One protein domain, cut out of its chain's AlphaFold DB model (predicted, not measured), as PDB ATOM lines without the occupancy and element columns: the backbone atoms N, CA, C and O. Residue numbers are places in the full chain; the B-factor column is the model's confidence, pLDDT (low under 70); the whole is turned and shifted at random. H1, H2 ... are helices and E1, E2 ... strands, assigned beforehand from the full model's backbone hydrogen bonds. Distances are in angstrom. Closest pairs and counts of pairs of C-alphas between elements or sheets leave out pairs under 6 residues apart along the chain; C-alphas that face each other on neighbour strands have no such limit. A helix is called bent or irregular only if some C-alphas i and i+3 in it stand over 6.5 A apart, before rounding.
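AT A GLANCE: This is residues 3 to 34 and 58 to 120 of the 122 residues of an uncharacterized protein of Chloroflexi bacterium (UniProt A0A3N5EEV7). A long, bent strand, E4, is the spine of a narrow, staggered sheet, with E3 beside its first part and E2 beside its last part; H2 and H3 follow one another over one face of it. H1 crosses H3, and from the end of H1 the strand E1 folds back and passes near E4. The printed part has 95 residues, with three named helices and four named strands in the order H1 E1 H2 H3 E2 E3 E4; the class is mixed, helices and strands. The sheet's order is E2 - E4 - E3, all antiparallel, while E1 pairs with no named strand. The whole is compact and rounded, with a radius of gyration of the C-alphas of 13.6 A and spans of 38 by 28 by 24 A.

HOW THE PARTS SIT: Start with H1, residues 3 to 21, which is not on the sheet. With residues 11 to 18 alone it touches H3, residues 72 to 81, at a steep tilt of 67 degrees, opposite ways, only just short of about perpendicular; the closest C-alphas are those of Ala 14 and Leu 79, 5.4 A apart. E1, residues 25 to 29, and E4, residues 107 to 119, are near each other, with 8 pairs of C-alphas within 10 A. H2, residues 58 to 69, is over E4 at a height over the sheet of 8.9 A and runs along the strands; look at Glu 60 and Ile 111, their closest C-alphas, 6.7 A apart. H3 is on the same face at a height of 9.2 A, over E4 and E2, residues 91 to 96, making two layers, a helix on one face of a sheet; the C-alphas of Lys 76 and Val 93 come closest, 6.3 A. Across E2 and E4 find N 92 and O 118, 2.8 A apart, within hydrogen-bond range. E3, residues 100 to 104, forms a hairpin with E4; there N 102 and O 110 are 2.7 A apart. Every O i to N i+4 pair is within hydrogen-bond range in H2, against 13 of 15 in H1 and 5 of 6 in H3.

IN THESE COORDINATES: Find C-alpha 3 at (11.611, 93.097, 25.103); from there H1 runs 28.6 A, with a kink of 26 degrees near residue 15, and is only just irregular, C-alphas 14 and 17 being 7.0 A apart. E1 measures 12.4 A, H2 16.3 A, H3 14.5 A, E2 14.2 A and E3 13.0 A. E4 runs 33.0 A, bends by 60 degrees at residue 111 and ends at C-alpha 119, (5.867, 99.039, 15.621).

THE WHOLE: The C-alphas of Arg 3 and Thr 58 are the two farthest apart, 39.5 A. Residues 35 to 57 are not printed; C-alphas 34 and 58 are 35.4 A apart across the cut. Of the links that are printed whole, none is long. Mean pLDDT of the printed part is 71.3, with 42 residues under 70, among them residues 17 to 34.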
ATOM      1  N   ARG A   3      12.314  91.927  25.680       57.50
ATOM      2  CA  ARG A   3      11.611  93.097  25.103       57.50
ATOM      3  C   ARG A   3      10.484  92.694  24.136       57.50
ATOM      4  O   ARG A   3       9.404  93.267  24.165       57.50
ATOM      5  N   LEU A   4      10.707  91.628  23.363       54.88
ATOM      6  CA  LEU A   4       9.780  91.106  22.348       54.88
ATOM      7  C   LEU A   4       8.518  90.457  22.945       54.88
ATOM      8  O   LEU A   4       7.413  90.620  22.433       54.88
ATOM      9  N   SER A   5       8.683  89.706  24.038       58.22
ATOM     10  CA  SER A   5       7.571  89.080  24.763       58.22
ATOM     11  C   SER A   5       6.714  90.118  25.490       58.22
ATOM     12  O   SER A   5       5.492  89.966  25.532       58.22
ATOM     13  N   ASN A   6       7.332  91.189  25.999       67.31
ATOM     14  CA  ASN A   6       6.619  92.328  26.572       67.31
ATOM     15  C   ASN A   6       5.823  93.082  25.500       67.31
ATOM     16  O   ASN A   6       4.625  93.269  25.691       67.31
ATOM     17  N   LEU A   7       6.426  93.390  24.346       65.88
ATOM     18  CA  LEU A   7       5.752  94.100  23.254       65.88
ATOM     19  C   LEU A   7       4.545  93.318  22.715       65.88
ATOM     20  O   LEU A   7       3.470  93.877  22.535       65.88
ATOM     21  N   ARG A   8       4.664  91.991  22.565       67.81
ATOM     22  CA  ARG A   8       3.532  91.134  22.171       67.81
ATOM     23  C   ARG A   8       2.375  91.179  23.177       67.81
ATOM     24  O   ARG A   8       1.212  91.138  22.775       67.81
ATOM     25  N   ARG A   9       2.678  91.198  24.479       70.81
ATOM     26  CA  ARG A   9       1.666  91.283  25.544       70.81
ATOM     27  C   ARG A   9       0.993  92.653  25.547       70.81
ATOM     28  O   ARG A   9      -0.224  92.725  25.645       70.81
ATOM     29  N   GLU A  10       1.778  93.710  25.404       69.94
ATOM     30  CA  GLU A  10       1.288  95.085  25.328       69.94
ATOM     31  C   GLU A  10       0.381  95.295  24.117       69.94
ATOM     32  O   GLU A  10      -0.729  95.791  24.262       69.94
ATOM     33  N   PHE A  11       0.790  94.793  22.957       68.06
ATOM     34  CA  PHE A  11       0.001  94.857  21.734       68.06
ATOM     35  C   PHE A  11      -1.314  94.067  21.844       68.06
ATOM     36  O   PHE A  11      -2.363  94.516  21.396       68.06
ATOM     37  N   ARG A  12      -1.304  92.909  22.520       71.62
ATOM     38  CA  ARG A  12      -2.540  92.167  22.823       71.62
ATOM     39  C   ARG A  12      -3.475  92.955  23.740       71.62
ATOM     40  O   ARG A  12      -4.675  92.974  23.487       71.62
ATOM     41  N   ASN A  13      -2.938  93.593  24.777       71.75
ATOM     42  CA  ASN A  13      -3.725  94.447  25.667       71.75
ATOM     43  C   ASN A  13      -4.282  95.667  24.925       71.75
ATOM     44  O   ASN A  13      -5.383  96.105  25.238       71.75
ATOM     45  N   ALA A  14      -3.547  96.172  23.929       69.12
ATOM     46  CA  ALA A  14      -3.969  97.297  23.115       69.12
ATOM     47  C   ALA A  14      -5.190  96.972  22.240       69.12
ATOM     48  O   ALA A  14      -6.123  97.767  22.150       69.12
ATOM     49  N   VAL A  15      -5.200  95.771  21.653       70.12
ATOM     50  CA  VAL A  15      -6.266  95.284  20.765       70.12
ATOM     51  C   VAL A  15      -7.477  94.751  21.541       70.12
ATOM     52  O   VAL A  15      -8.597  94.847  21.055       70.12
ATOM     53  N   ALA A  16      -7.295  94.223  22.757       70.19
ATOM     54  CA  ALA A  16      -8.368  93.568  23.515       70.19
ATOM     55  C   ALA A  16      -9.663  94.401  23.696       70.19
ATOM     56  O   ALA A  16     -10.736  93.827  23.520       70.19
ATOM     57  N   PRO A  17      -9.629  95.720  23.988       68.38
ATOM     58  CA  PRO A  17     -10.844  96.532  24.106       68.38
ATOM     59  C   PRO A  17     -11.648  96.641  22.808       68.38
ATOM     60  O   PRO A  17     -12.874  96.681  22.869       68.38
ATOM     61  N   ILE A  18     -10.975  96.638  21.648       67.62
ATOM     62  CA  ILE A  18     -11.629  96.627  20.328       67.62
ATOM     63  C   ILE A  18     -12.506  95.374  20.235       67.62
ATOM     64  O   ILE A  18     -13.682  95.444  19.908       67.62
ATOM     65  N   CYS A  19     -11.952  94.235  20.638       67.19
ATOM     66  CA  CYS A  19     -12.603  92.928  20.582       67.19
ATOM     67  C   CYS A  19     -13.789  92.812  21.537       67.19
ATOM     68  O   CYS A  19     -14.827  92.274  21.169       67.19
ATOM     69  N   VAL A  20     -13.638  93.334  22.759       66.69
ATOM     70  CA  VAL A  20     -14.698  93.320  23.778       66.69
ATOM     71  C   VAL A  20     -15.884  94.180  23.351       66.69
ATOM     72  O   VAL A  20     -17.023  93.784  23.567       66.69
ATOM     73  N   GLY A  21     -15.635  95.331  22.719       61.69
ATOM     74  CA  GLY A  21     -16.706  96.191  22.206       61.69
ATOM     75  C   GLY A  21     -17.527  95.565  21.073       61.69
ATOM     76  O   GLY A  21     -18.610  96.059  20.779       61.69
ATOM     77  N   LEU A  22     -17.023  94.491  20.461       60.50
ATOM     78  CA  LEU A  22     -17.580  93.867  19.260       60.50
ATOM     79  C   LEU A  22     -18.091  92.436  19.485       60.50
ATOM     80  O   LEU A  22     -18.479  91.789  18.519       60.50
ATOM     81  N   ASP A  23     -18.038  91.925  20.721       65.12
ATOM     82  CA  ASP A  23     -18.277  90.503  21.036       65.12
ATOM     83  C   ASP A  23     -17.455  89.547  20.135       65.12
ATOM     84  O   ASP A  23     -17.887  88.470  19.731       65.12
ATOM     85  N   ALA A  24     -16.238  89.977  19.778       63.66
ATOM     86  CA  ALA A  24     -15.386  89.340  18.781       63.66
ATOM     87  C   ALA A  24     -14.240  88.545  19.422       63.66
ATOM     88  O   ALA A  24     -13.622  88.971  20.404       63.66
ATOM     89  N   THR A  25     -13.835  87.440  18.789       66.50
ATOM     90  CA  THR A  25     -12.602  86.733  19.158       66.50
ATOM     91  C   THR A  25     -11.404  87.288  18.385       66.50
ATOM     92  O   THR A  25     -11.089  86.868  17.272       66.50
ATOM     93  N   CYS A  26     -10.631  88.183  18.996       63.09
ATOM     94  CA  CYS A  26      -9.375  88.616  18.385       63.09
ATOM     95  C   CYS A  26      -8.221  87.657  18.650       63.09
ATOM     96  O   CYS A  26      -7.953  87.241  19.781       63.09
ATOM     97  N   ARG A  27      -7.442  87.399  17.604       63.34
ATOM     98  CA  ARG A  27      -6.173  86.685  17.676       63.34
ATOM     99  C   ARG A  27      -5.049  87.597  17.202       63.34
ATOM    100  O   ARG A  27      -4.899  87.894  16.026       63.34
ATOM    101  N   VAL A  28      -4.178  87.985  18.126       61.47
ATOM    102  CA  VAL A  28      -2.911  88.626  17.756       61.47
ATOM    103  C   VAL A  28      -1.910  87.536  17.375       61.47
ATOM    104  O   VAL A  28      -1.346  86.851  18.243       61.47
ATOM    105  N   ALA A  29      -1.699  87.374  16.071       58.06
ATOM    106  CA  ALA A  29      -0.699  86.480  15.517       58.06
ATOM    107  C   ALA A  29       0.596  87.261  15.264       58.06
ATOM    108  O   ALA A  29       0.653  88.218  14.503       58.06
ATOM    109  N   THR A  30       1.692  86.847  15.892       55.22
ATOM    110  CA  THR A  30       3.011  87.345  15.497       55.22
ATOM    111  C   THR A  30       3.429  86.604  14.236       55.22
ATOM    112  O   THR A  30       4.030  85.533  14.328       55.22
ATOM    113  N   GLY A  31       3.083  87.141  13.068       45.91
ATOM    114  CA  GLY A  31       3.765  86.774  11.837       45.91
ATOM    115  C   GLY A  31       5.188  87.315  11.916       45.91
ATOM    116  O   GLY A  31       5.381  88.518  12.058       45.91
ATOM    117  N   LYS A  32       6.207  86.449  11.862       40.97
ATOM    118  CA  LYS A  32       7.547  86.901  11.470       40.97
ATOM    119  C   LYS A  32       7.473  87.229   9.980       40.97
ATOM    120  O   LYS A  32       7.865  86.411   9.157       40.97
ATOM    121  N   THR A  33       6.939  88.390   9.633       42.16
ATOM    122  CA  THR A  33       7.031  88.892   8.264       42.16
ATOM    123  C   THR A  33       8.180  89.883   8.248       42.16
ATOM    124  O   THR A  33       8.013  91.069   8.509       42.16
ATOM    125  N   THR A  34       9.393  89.370   8.042       39.22
ATOM    126  CA  THR A  34      10.540  90.206   7.680       39.22
ATOM    127  C   THR A  34      10.300  90.720   6.269       39.22
ATOM    128  O   THR A  34      10.563  90.004   5.305       39.22
ATOM    129  N   THR A  58     -24.740  87.443   9.258       88.19
ATOM    130  CA  THR A  58     -24.724  88.301  10.453       88.19
ATOM    131  C   THR A  58     -23.290  88.684  10.805       88.19
ATOM    132  O   THR A  58     -23.007  89.849  11.078       88.19
ATOM    133  N   ASN A  59     -22.370  87.720  10.769       84.06
ATOM    134  CA  ASN A  59     -20.959  87.963  11.044       84.06
ATOM    135  C   ASN A  59     -20.260  88.710   9.901       84.06
ATOM    136  O   ASN A  59     -19.338  89.479  10.168       84.06
ATOM    137  N   GLU A  60     -20.685  88.513   8.650       85.44
ATOM    138  CA  GLU A  60     -20.214  89.304   7.506       85.44
ATOM    139  C   GLU A  60     -20.634  90.773   7.639       85.44
ATOM    140  O   GLU A  60     -19.771  91.645   7.600       85.44
ATOM    141  N   ASP A  61     -21.906  91.052   7.936       85.38
ATOM    142  CA  ASP A  61     -22.404  92.421   8.124       85.38
ATOM    143  C   ASP A  61     -21.726  93.127   9.312       85.38
ATOM    144  O   ASP A  61     -21.449  94.327   9.261       85.38
ATOM    145  N   LEU A  62     -21.457  92.397  10.402       79.88
ATOM    146  CA  LEU A  62     -20.707  92.917  11.549       79.88
ATOM    147  C   LEU A  62     -19.245  93.199  11.190       79.88
ATOM    148  O   LEU A  62     -18.681  94.186  11.668       79.88
ATOM    149  N   LEU A  63     -18.627  92.357  10.357       82.00
ATOM    150  CA  LEU A  63     -17.261  92.577   9.897       82.00
ATOM    151  C   LEU A  63     -17.175  93.763   8.946       82.00
ATOM    152  O   LEU A  63     -16.233  94.537   9.056       82.00
ATOM    153  N   ASP A  64     -18.143  93.928   8.055       83.88
ATOM    154  CA  ASP A  64     -18.199  95.064   7.141       83.88
ATOM    155  C   ASP A  64     -18.432  96.365   7.909       83.88
ATOM    156  O   ASP A  64     -17.692  97.327   7.717       83.88
ATOM    157  N   GLN A  65     -19.346  96.380   8.887       77.31
ATOM    158  CA  GLN A  65     -19.505  97.519   9.801       77.31
ATOM    159  C   GLN A  65     -18.212  97.827  10.557       77.31
ATOM    160  O   GLN A  65     -17.857  98.991  10.738       77.31
ATOM    161  N   LEU A  66     -17.487  96.796  10.991       73.12
ATOM    162  CA  LEU A  66     -16.177  96.956  11.602       73.12
ATOM    163  C   LEU A  66     -15.173  97.517  10.600       73.12
ATOM    164  O   LEU A  66     -14.440  98.418  10.955       73.12
ATOM    165  N   LEU A  67     -15.110  97.051   9.362       75.88
ATOM    166  CA  LEU A  67     -14.167  97.577   8.373       75.88
ATOM    167  C   LEU A  67     -14.503  99.022   7.966       75.88
ATOM    168  O   LEU A  67     -13.584  99.817   7.760       75.88
ATOM    169  N   ASP A  68     -15.785  99.380   7.945       75.94
ATOM    170  CA  ASP A  68     -16.274 100.723   7.628       75.94
ATOM    171  C   ASP A  68     -16.040 101.717   8.775       75.94
ATOM    172  O   ASP A  68     -15.507 102.809   8.567       75.94
ATOM    173  N   VAL A  69     -16.407 101.348  10.008       64.12
ATOM    174  CA  VAL A  69     -16.206 102.180  11.211       64.12
ATOM    175  C   VAL A  69     -14.742 102.172  11.633       64.12
ATOM    176  O   VAL A  69     -14.202 103.175  12.104       64.12
ATOM    177  N   ALA A  70     -14.107 101.016  11.478       59.81
ATOM    178  CA  ALA A  70     -12.825 100.677  12.047       59.81
ATOM    179  C   ALA A  70     -11.729 100.445  10.987       59.81
ATOM    180  O   ALA A  70     -10.767  99.730  11.271       59.81
ATOM    181  N   GLY A  71     -11.811 101.090   9.814       57.44
ATOM    182  CA  GLY A  71     -10.796 101.027   8.747       57.44
ATOM    183  C   GLY A  71      -9.346 101.286   9.209       57.44
ATOM    184  O   GLY A  71      -9.071 101.486  10.388       57.44
ATOM    185  N   GLU A  72      -8.370 101.315   8.295       56.34
ATOM    186  CA  GLU A  72      -6.924 101.356   8.639       56.34
ATOM    187  C   GLU A  72      -6.527 102.417   9.691       56.34
ATOM    188  O   GLU A  72      -5.626 102.193  10.504       56.34
ATOM    189  N   LEU A  73      -7.244 103.545   9.728       56.59
ATOM    190  CA  LEU A  73      -7.083 104.623  10.707       56.59
ATOM    191  C   LEU A  73      -7.499 104.239  12.137       56.59
ATOM    192  O   LEU A  73      -6.867 104.693  13.085       56.59
ATOM    193  N   SER A  74      -8.511 103.392  12.327       65.50
ATOM    194  CA  SER A  74      -9.033 103.078  13.660       65.50
ATOM    195  C   SER A  74      -8.161 102.079  14.423       65.50
ATOM    196  O   SER A  74      -7.966 102.244  15.624       65.50
ATOM    197  N   ILE A  75      -7.597 101.075  13.732       69.62
ATOM    198  CA  ILE A  75      -6.700 100.083  14.339       69.62
ATOM    199  C   ILE A  75      -5.452 100.817  14.816       69.62
ATOM    200  O   ILE A  75      -5.019 100.629  15.951       69.62
ATOM    201  N   LYS A  76      -4.923 101.716  13.978       74.19
ATOM    202  CA  LYS A  76      -3.830 102.607  14.353       74.19
ATOM    203  C   LYS A  76      -4.197 103.446  15.583       74.19
ATOM    204  O   LYS A  76      -3.508 103.355  16.592       74.19
ATOM    205  N   SER A  77      -5.295 104.202  15.535       71.06
ATOM    206  CA  SER A  77      -5.702 105.065  16.649       71.06
ATOM    207  C   SER A  77      -5.983 104.297  17.940       71.06
ATOM    208  O   SER A  77      -5.642 104.780  19.012       71.06
ATOM    209  N   ALA A  78      -6.566 103.101  17.872       70.50
ATOM    210  CA  ALA A  78      -6.826 102.270  19.044       70.50
ATOM    211  C   ALA A  78      -5.531 101.729  19.668       70.50
ATOM    212  O   ALA A  78      -5.418 101.665  20.892       70.50
ATOM    213  N   LEU A  79      -4.542 101.386  18.840       71.06
ATOM    214  CA  LEU A  79      -3.215 100.978  19.296       71.06
ATOM    215  C   LEU A  79      -2.434 102.151  19.909       71.06
ATOM    216  O   LEU A  79      -1.851 101.984  20.978       71.06
ATOM    217  N   GLU A  80      -2.469 103.333  19.287       74.12
ATOM    218  CA  GLU A  80      -1.807 104.553  19.781       74.12
ATOM    219  C   GLU A  80      -2.474 105.111  21.051       74.12
ATOM    220  O   GLU A  80      -1.798 105.612  21.953       74.12
ATOM    221  N   ALA A  81      -3.806 105.014  21.156       68.75
ATOM    222  CA  ALA A  81      -4.563 105.454  22.327       68.75
ATOM    223  C   ALA A  81      -4.308 104.571  23.556       68.75
ATOM    224  O   ALA A  81      -4.476 105.025  24.695       68.75
ATOM    225  N   ASN A  82      -3.899 103.318  23.349       66.69
ATOM    226  CA  ASN A  82      -3.612 102.413  24.445       66.69
ATOM    227  C   ASN A  82      -2.211 102.684  25.000       66.69
ATOM    228  O   ASN A  82      -1.193 102.269  24.448       66.69
ATOM    229  N   ARG A  83      -2.157 103.396  26.129       56.09
ATOM    230  CA  ARG A  83      -0.907 103.594  26.865       56.09
ATOM    231  C   ARG A  83      -0.440 102.259  27.429       56.09
ATOM    232  O   ARG A  83      -1.073 101.703  28.326       56.09
ATOM    233  N   THR A  84       0.685 101.764  26.936       60.47
ATOM    234  CA  THR A  84       1.327 100.580  27.495       60.47
ATOM    235  C   THR A  84       2.242 100.989  28.653       60.47
ATOM    236  O   THR A  84       2.576 102.168  28.802       60.47
ATOM    237  N   PRO A  85       2.690 100.042  29.497       50.31
ATOM    238  CA  PRO A  85       3.708 100.317  30.508       50.31
ATOM    239  C   PRO A  85       5.014 100.889  29.930       50.31
ATOM    240  O   PRO A  85       5.771 101.518  30.665       50.31
ATOM    241  N   ALA A  86       5.277 100.675  28.635       52.22
ATOM    242  CA  ALA A  86       6.426 101.215  27.916       52.22
ATOM    243  C   ALA A  86       6.186 102.613  27.309       52.22
ATOM    244  O   ALA A  86       7.146 103.231  26.855       52.22
ATOM    245  N   GLY A  87       4.952 103.130  27.326       59.75
ATOM    246  CA  GLY A  87       4.586 104.424  26.743       59.75
ATOM    247  C   GLY A  87       3.495 104.311  25.678       59.75
ATOM    248  O   GLY A  87       2.787 103.309  25.596       59.75
ATOM    249  N   ALA A  88       3.314 105.368  24.884       63.97
ATOM    250  CA  ALA A  88       2.490 105.277  23.680       63.97
ATOM    251  C   ALA A  88       3.220 104.396  22.655       63.97
ATOM    252  O   ALA A  88       4.423 104.564  22.455       63.97
ATOM    253  N   LEU A  89       2.511 103.452  22.039       70.50
ATOM    254  CA  LEU A  89       3.066 102.680  20.933       70.50
ATOM    255  C   LEU A  89       3.022 103.547  19.677       70.50
ATOM    256  O   LEU A  89       1.932 103.886  19.223       70.50
ATOM    257  N   ASP A  90       4.182 103.874  19.111       77.31
ATOM    258  CA  ASP A  90       4.235 104.439  17.766       77.31
ATOM    259  C   ASP A  90       4.086 103.302  16.750       77.31
ATOM    260  O   ASP A  90       4.897 102.367  16.698       77.31
ATOM    261  N   VAL A  91       2.986 103.323  15.998       77.75
ATOM    262  CA  VAL A  91       2.631 102.239  15.085       77.75
ATOM    263  C   VAL A  91       2.187 102.745  13.725       77.75
ATOM    264  O   VAL A  91       1.523 103.770  13.559       77.75
ATOM    265  N   ARG A  92       2.490 101.940  12.713       79.38
ATOM    266  CA  ARG A  92       2.048 102.141  11.341       79.38
ATOM    267  C   ARG A  92       1.334 100.895  10.843       79.38
ATOM    268  O   ARG A  92       1.925  99.824  10.794       79.38
ATOM    269  N   VAL A  93       0.084 101.040  10.414       80.00
ATOM    270  CA  VAL A  93      -0.606  99.991   9.651       80.00
ATOM    271  C   VAL A  93      -0.066 100.025   8.219       80.00
ATOM    272  O   VAL A  93      -0.055 101.080   7.586       80.00
ATOM    273  N   THR A  94       0.465  98.904   7.739       81.00
ATOM    274  CA  THR A  94       1.111  98.803   6.419       81.00
ATOM    275  C   THR A  94       0.222  98.144   5.375       81.00
ATOM    276  O   THR A  94       0.424  98.373   4.187       81.00
ATOM    277  N   SER A  95      -0.725  97.308   5.800       82.31
ATOM    278  CA  SER A  95      -1.727  96.706   4.921       82.31
ATOM    279  C   SER A  95      -2.911  96.154   5.711       82.31
ATOM    280  O   SER A  95      -2.803  95.878   6.911       82.31
ATOM    281  N   SER A  96      -4.025  95.957   5.008       82.19
ATOM    282  CA  SER A  96      -5.241  95.301   5.484       82.19
ATOM    283  C   SER A  96      -5.726  94.265   4.456       82.19
ATOM    284  O   SER A  96      -5.533  94.436   3.253       82.19
ATOM    285  N   SER A  97      -6.298  93.147   4.914       78.88
ATOM    286  CA  SER A  97      -6.705  92.033   4.037       78.88
ATOM    287  C   SER A  97      -8.151  92.090   3.539       78.88
ATOM    288  O   SER A  97      -8.530  91.238   2.741       78.88
ATOM    289  N   GLY A  98      -8.972  93.010   4.054       81.06
ATOM    290  CA  GLY A  98     -10.434  92.918   3.952       81.06
ATOM    291  C   GLY A  98     -11.004  91.662   4.635       81.06
ATOM    292  O   GLY A  98     -10.269  90.917   5.301       81.06
ATOM    293  N   ALA A  99     -12.310  91.440   4.469       84.50
ATOM    294  CA  ALA A  99     -13.015  90.271   4.985       84.50
ATOM    295  C   ALA A  99     -12.542  88.977   4.303       84.50
ATOM    296  O   ALA A  99     -12.475  88.884   3.076       84.50
ATOM    297  N   ARG A 100     -12.200  87.961   5.101       88.25
ATOM    298  CA  ARG A 100     -11.764  86.645   4.614       88.25
ATOM    299  C   ARG A 100     -12.066  85.525   5.618       88.25
ATOM    300  O   ARG A 100     -12.035  85.755   6.828       88.25
ATOM    301  N   PRO A 101     -12.299  84.291   5.141       89.19
ATOM    302  CA  PRO A 101     -12.495  83.142   6.012       89.19
ATOM    303  C   PRO A 101     -11.173  82.661   6.640       89.19
ATOM    304  O   PRO A 101     -10.121  82.629   5.996       89.19
ATOM    305  N   TYR A 102     -11.246  82.228   7.897       86.94
ATOM    306  CA  TYR A 102     -10.165  81.648   8.687       86.94
ATOM    307  C   TYR A 102     -10.531  80.226   9.134       86.94
ATOM    308  O   TYR A 102     -11.565  80.037   9.784       86.94
ATOM    309  N   PRO A 103      -9.677  79.223   8.852       85.75
ATOM    310  CA  PRO A 103      -9.923  77.852   9.281       85.75
ATOM    311  C   PRO A 103      -9.837  77.727  10.809       85.75
ATOM    312  O   PRO A 103      -8.919  78.270  11.434       85.75
ATOM    313  N   GLN A 104     -10.769  76.980  11.409       81.25
ATOM    314  CA  GLN A 104     -10.712  76.586  12.818       81.25
ATOM    315  C   GLN A 104     -10.244  75.126  12.951       81.25
ATOM    316  O   GLN A 104     -10.545  74.324  12.070       81.25
ATOM    317  N   PRO A 105      -9.513  74.758  14.026       74.81
ATOM    318  CA  PRO A 105      -8.911  73.428  14.172       74.81
ATOM    319  C   PRO A 105      -9.887  72.249  14.043       74.81
ATOM    320  O   PRO A 105      -9.467  71.179  13.618       74.81
ATOM    321  N   GLU A 106     -11.164  72.436  14.394       74.88
ATOM    322  CA  GLU A 106     -12.177  71.369  14.443       74.88
ATOM    323  C   GLU A 106     -13.595  71.884  14.112       74.88
ATOM    324  O   GLU A 106     -14.586  71.354  14.606       74.88
ATOM    325  N   GLY A 107     -13.720  72.954  13.317       78.06
ATOM    326  CA  GLY A 107     -15.007  73.629  13.115       78.06
ATOM    327  C   GLY A 107     -15.192  74.251  11.740       78.06
ATOM    328  O   GLY A 107     -14.309  74.204  10.882       78.06
ATOM    329  N   GLU A 108     -16.367  74.846  11.552       85.94
ATOM    330  CA  GLU A 108     -16.686  75.644  10.371       85.94
ATOM    331  C   GLU A 108     -15.715  76.833  10.244       85.94
ATOM    332  O   GLU A 108     -15.168  77.306  11.249       85.94
ATOM    333  N   PRO A 109     -15.425  77.306   9.018       88.25
ATOM    334  CA  PRO A 109     -14.604  78.492   8.836       88.25
ATOM    335  C   PRO A 109     -15.276  79.687   9.507       88.25
ATOM    336  O   PRO A 109     -16.496  79.837   9.465       88.25
ATOM    337  N   HIS A 110     -14.467  80.546  10.117       88.75
ATOM    338  CA  HIS A 110     -14.945  81.791  10.709       88.75
ATOM    339  C   HIS A 110     -14.564  82.979   9.833       88.75
ATOM    340  O   HIS A 110     -13.486  82.972   9.244       88.75
ATOM    341  N   ILE A 111     -15.391  84.016   9.779       88.88
ATOM    342  CA  ILE A 111     -15.062  85.248   9.061       88.88
ATOM    343  C   ILE A 111     -14.200  86.175   9.932       88.88
ATOM    344  O   ILE A 111     -14.360  86.256  11.156       88.88
ATOM    345  N   GLY A 112     -13.243  86.858   9.306       87.81
ATOM    346  CA  GLY A 112     -12.372  87.807   9.982       87.81
ATOM    347  C   GLY A 112     -11.603  88.718   9.031       87.81
ATOM    348  O   GLY A 112     -11.704  88.598   7.813       87.81
ATOM    349  N   ALA A 113     -10.795  89.605   9.600       85.38
ATOM    350  CA  ALA A 113      -9.911  90.504   8.864       85.38
ATOM    351  C   ALA A 113      -8.531  90.580   9.528       85.38
ATOM    352  O   ALA A 113      -8.383  90.328  10.729       85.38
ATOM    353  N   GLU A 114      -7.517  90.916   8.734       84.88
ATOM    354  CA  GLU A 114      -6.131  91.021   9.175       84.88
ATOM    355  C   GLU A 114      -5.508  92.359   8.794       84.88
ATOM    356  O   GLU A 114      -5.672  92.842   7.675       84.88
ATOM    357  N   TRP A 115      -4.734  92.908   9.728       84.56
ATOM    358  CA  TRP A 115      -3.931  94.109   9.544       84.56
ATOM    359  C   TRP A 115      -2.474  93.808   9.851       84.56
ATOM    360  O   TRP A 115      -2.155  93.215  10.887       84.56
ATOM    361  N   GLN A 116      -1.583  94.260   8.975       84.06
ATOM    362  CA  GLN A 116      -0.148  94.259   9.223       84.06
ATOM    363  C   GLN A 116       0.232  95.584   9.878       84.06
ATOM    364  O   GLN A 116      -0.064  96.657   9.354       84.06
ATOM    365  N   VAL A 117       0.868  95.504  11.040       80.56
ATOM    366  CA  VAL A 117       1.223  96.654  11.866       80.56
ATOM    367  C   VAL A 117       2.715  96.631  12.147       80.56
ATOM    368  O   VAL A 117       3.234  95.686  12.738       80.56
ATOM    369  N   GLN A 118       3.398  97.691  11.753       79.81
ATOM    370  CA  GLN A 118       4.772  97.972  12.125       79.81
ATOM    371  C   GLN A 118       4.785  98.754  13.436       79.81
ATOM    372  O   GLN A 118       4.181  99.818  13.521       79.81
ATOM    373  N   VAL A 119       5.487  98.250  14.446       75.75
ATOM    374  CA  VAL A 119       5.867  99.039  15.621       75.75
ATOM    375  C   VAL A 119       7.153  99.772  15.281       75.75
ATOM    376  O   VAL A 119       8.160  99.135  14.955       75.75
ATOM    377  N   LEU A 120       7.107 101.097  15.345       72.50
ATOM    378  CA  LEU A 120       8.266 101.954  15.164       72.50
ATOM    379  C   LEU A 120       9.003 102.007  16.505       72.50
ATOM    380  O   LEU A 120       8.428 102.329  17.542       72.50
TER     381      LEU A 120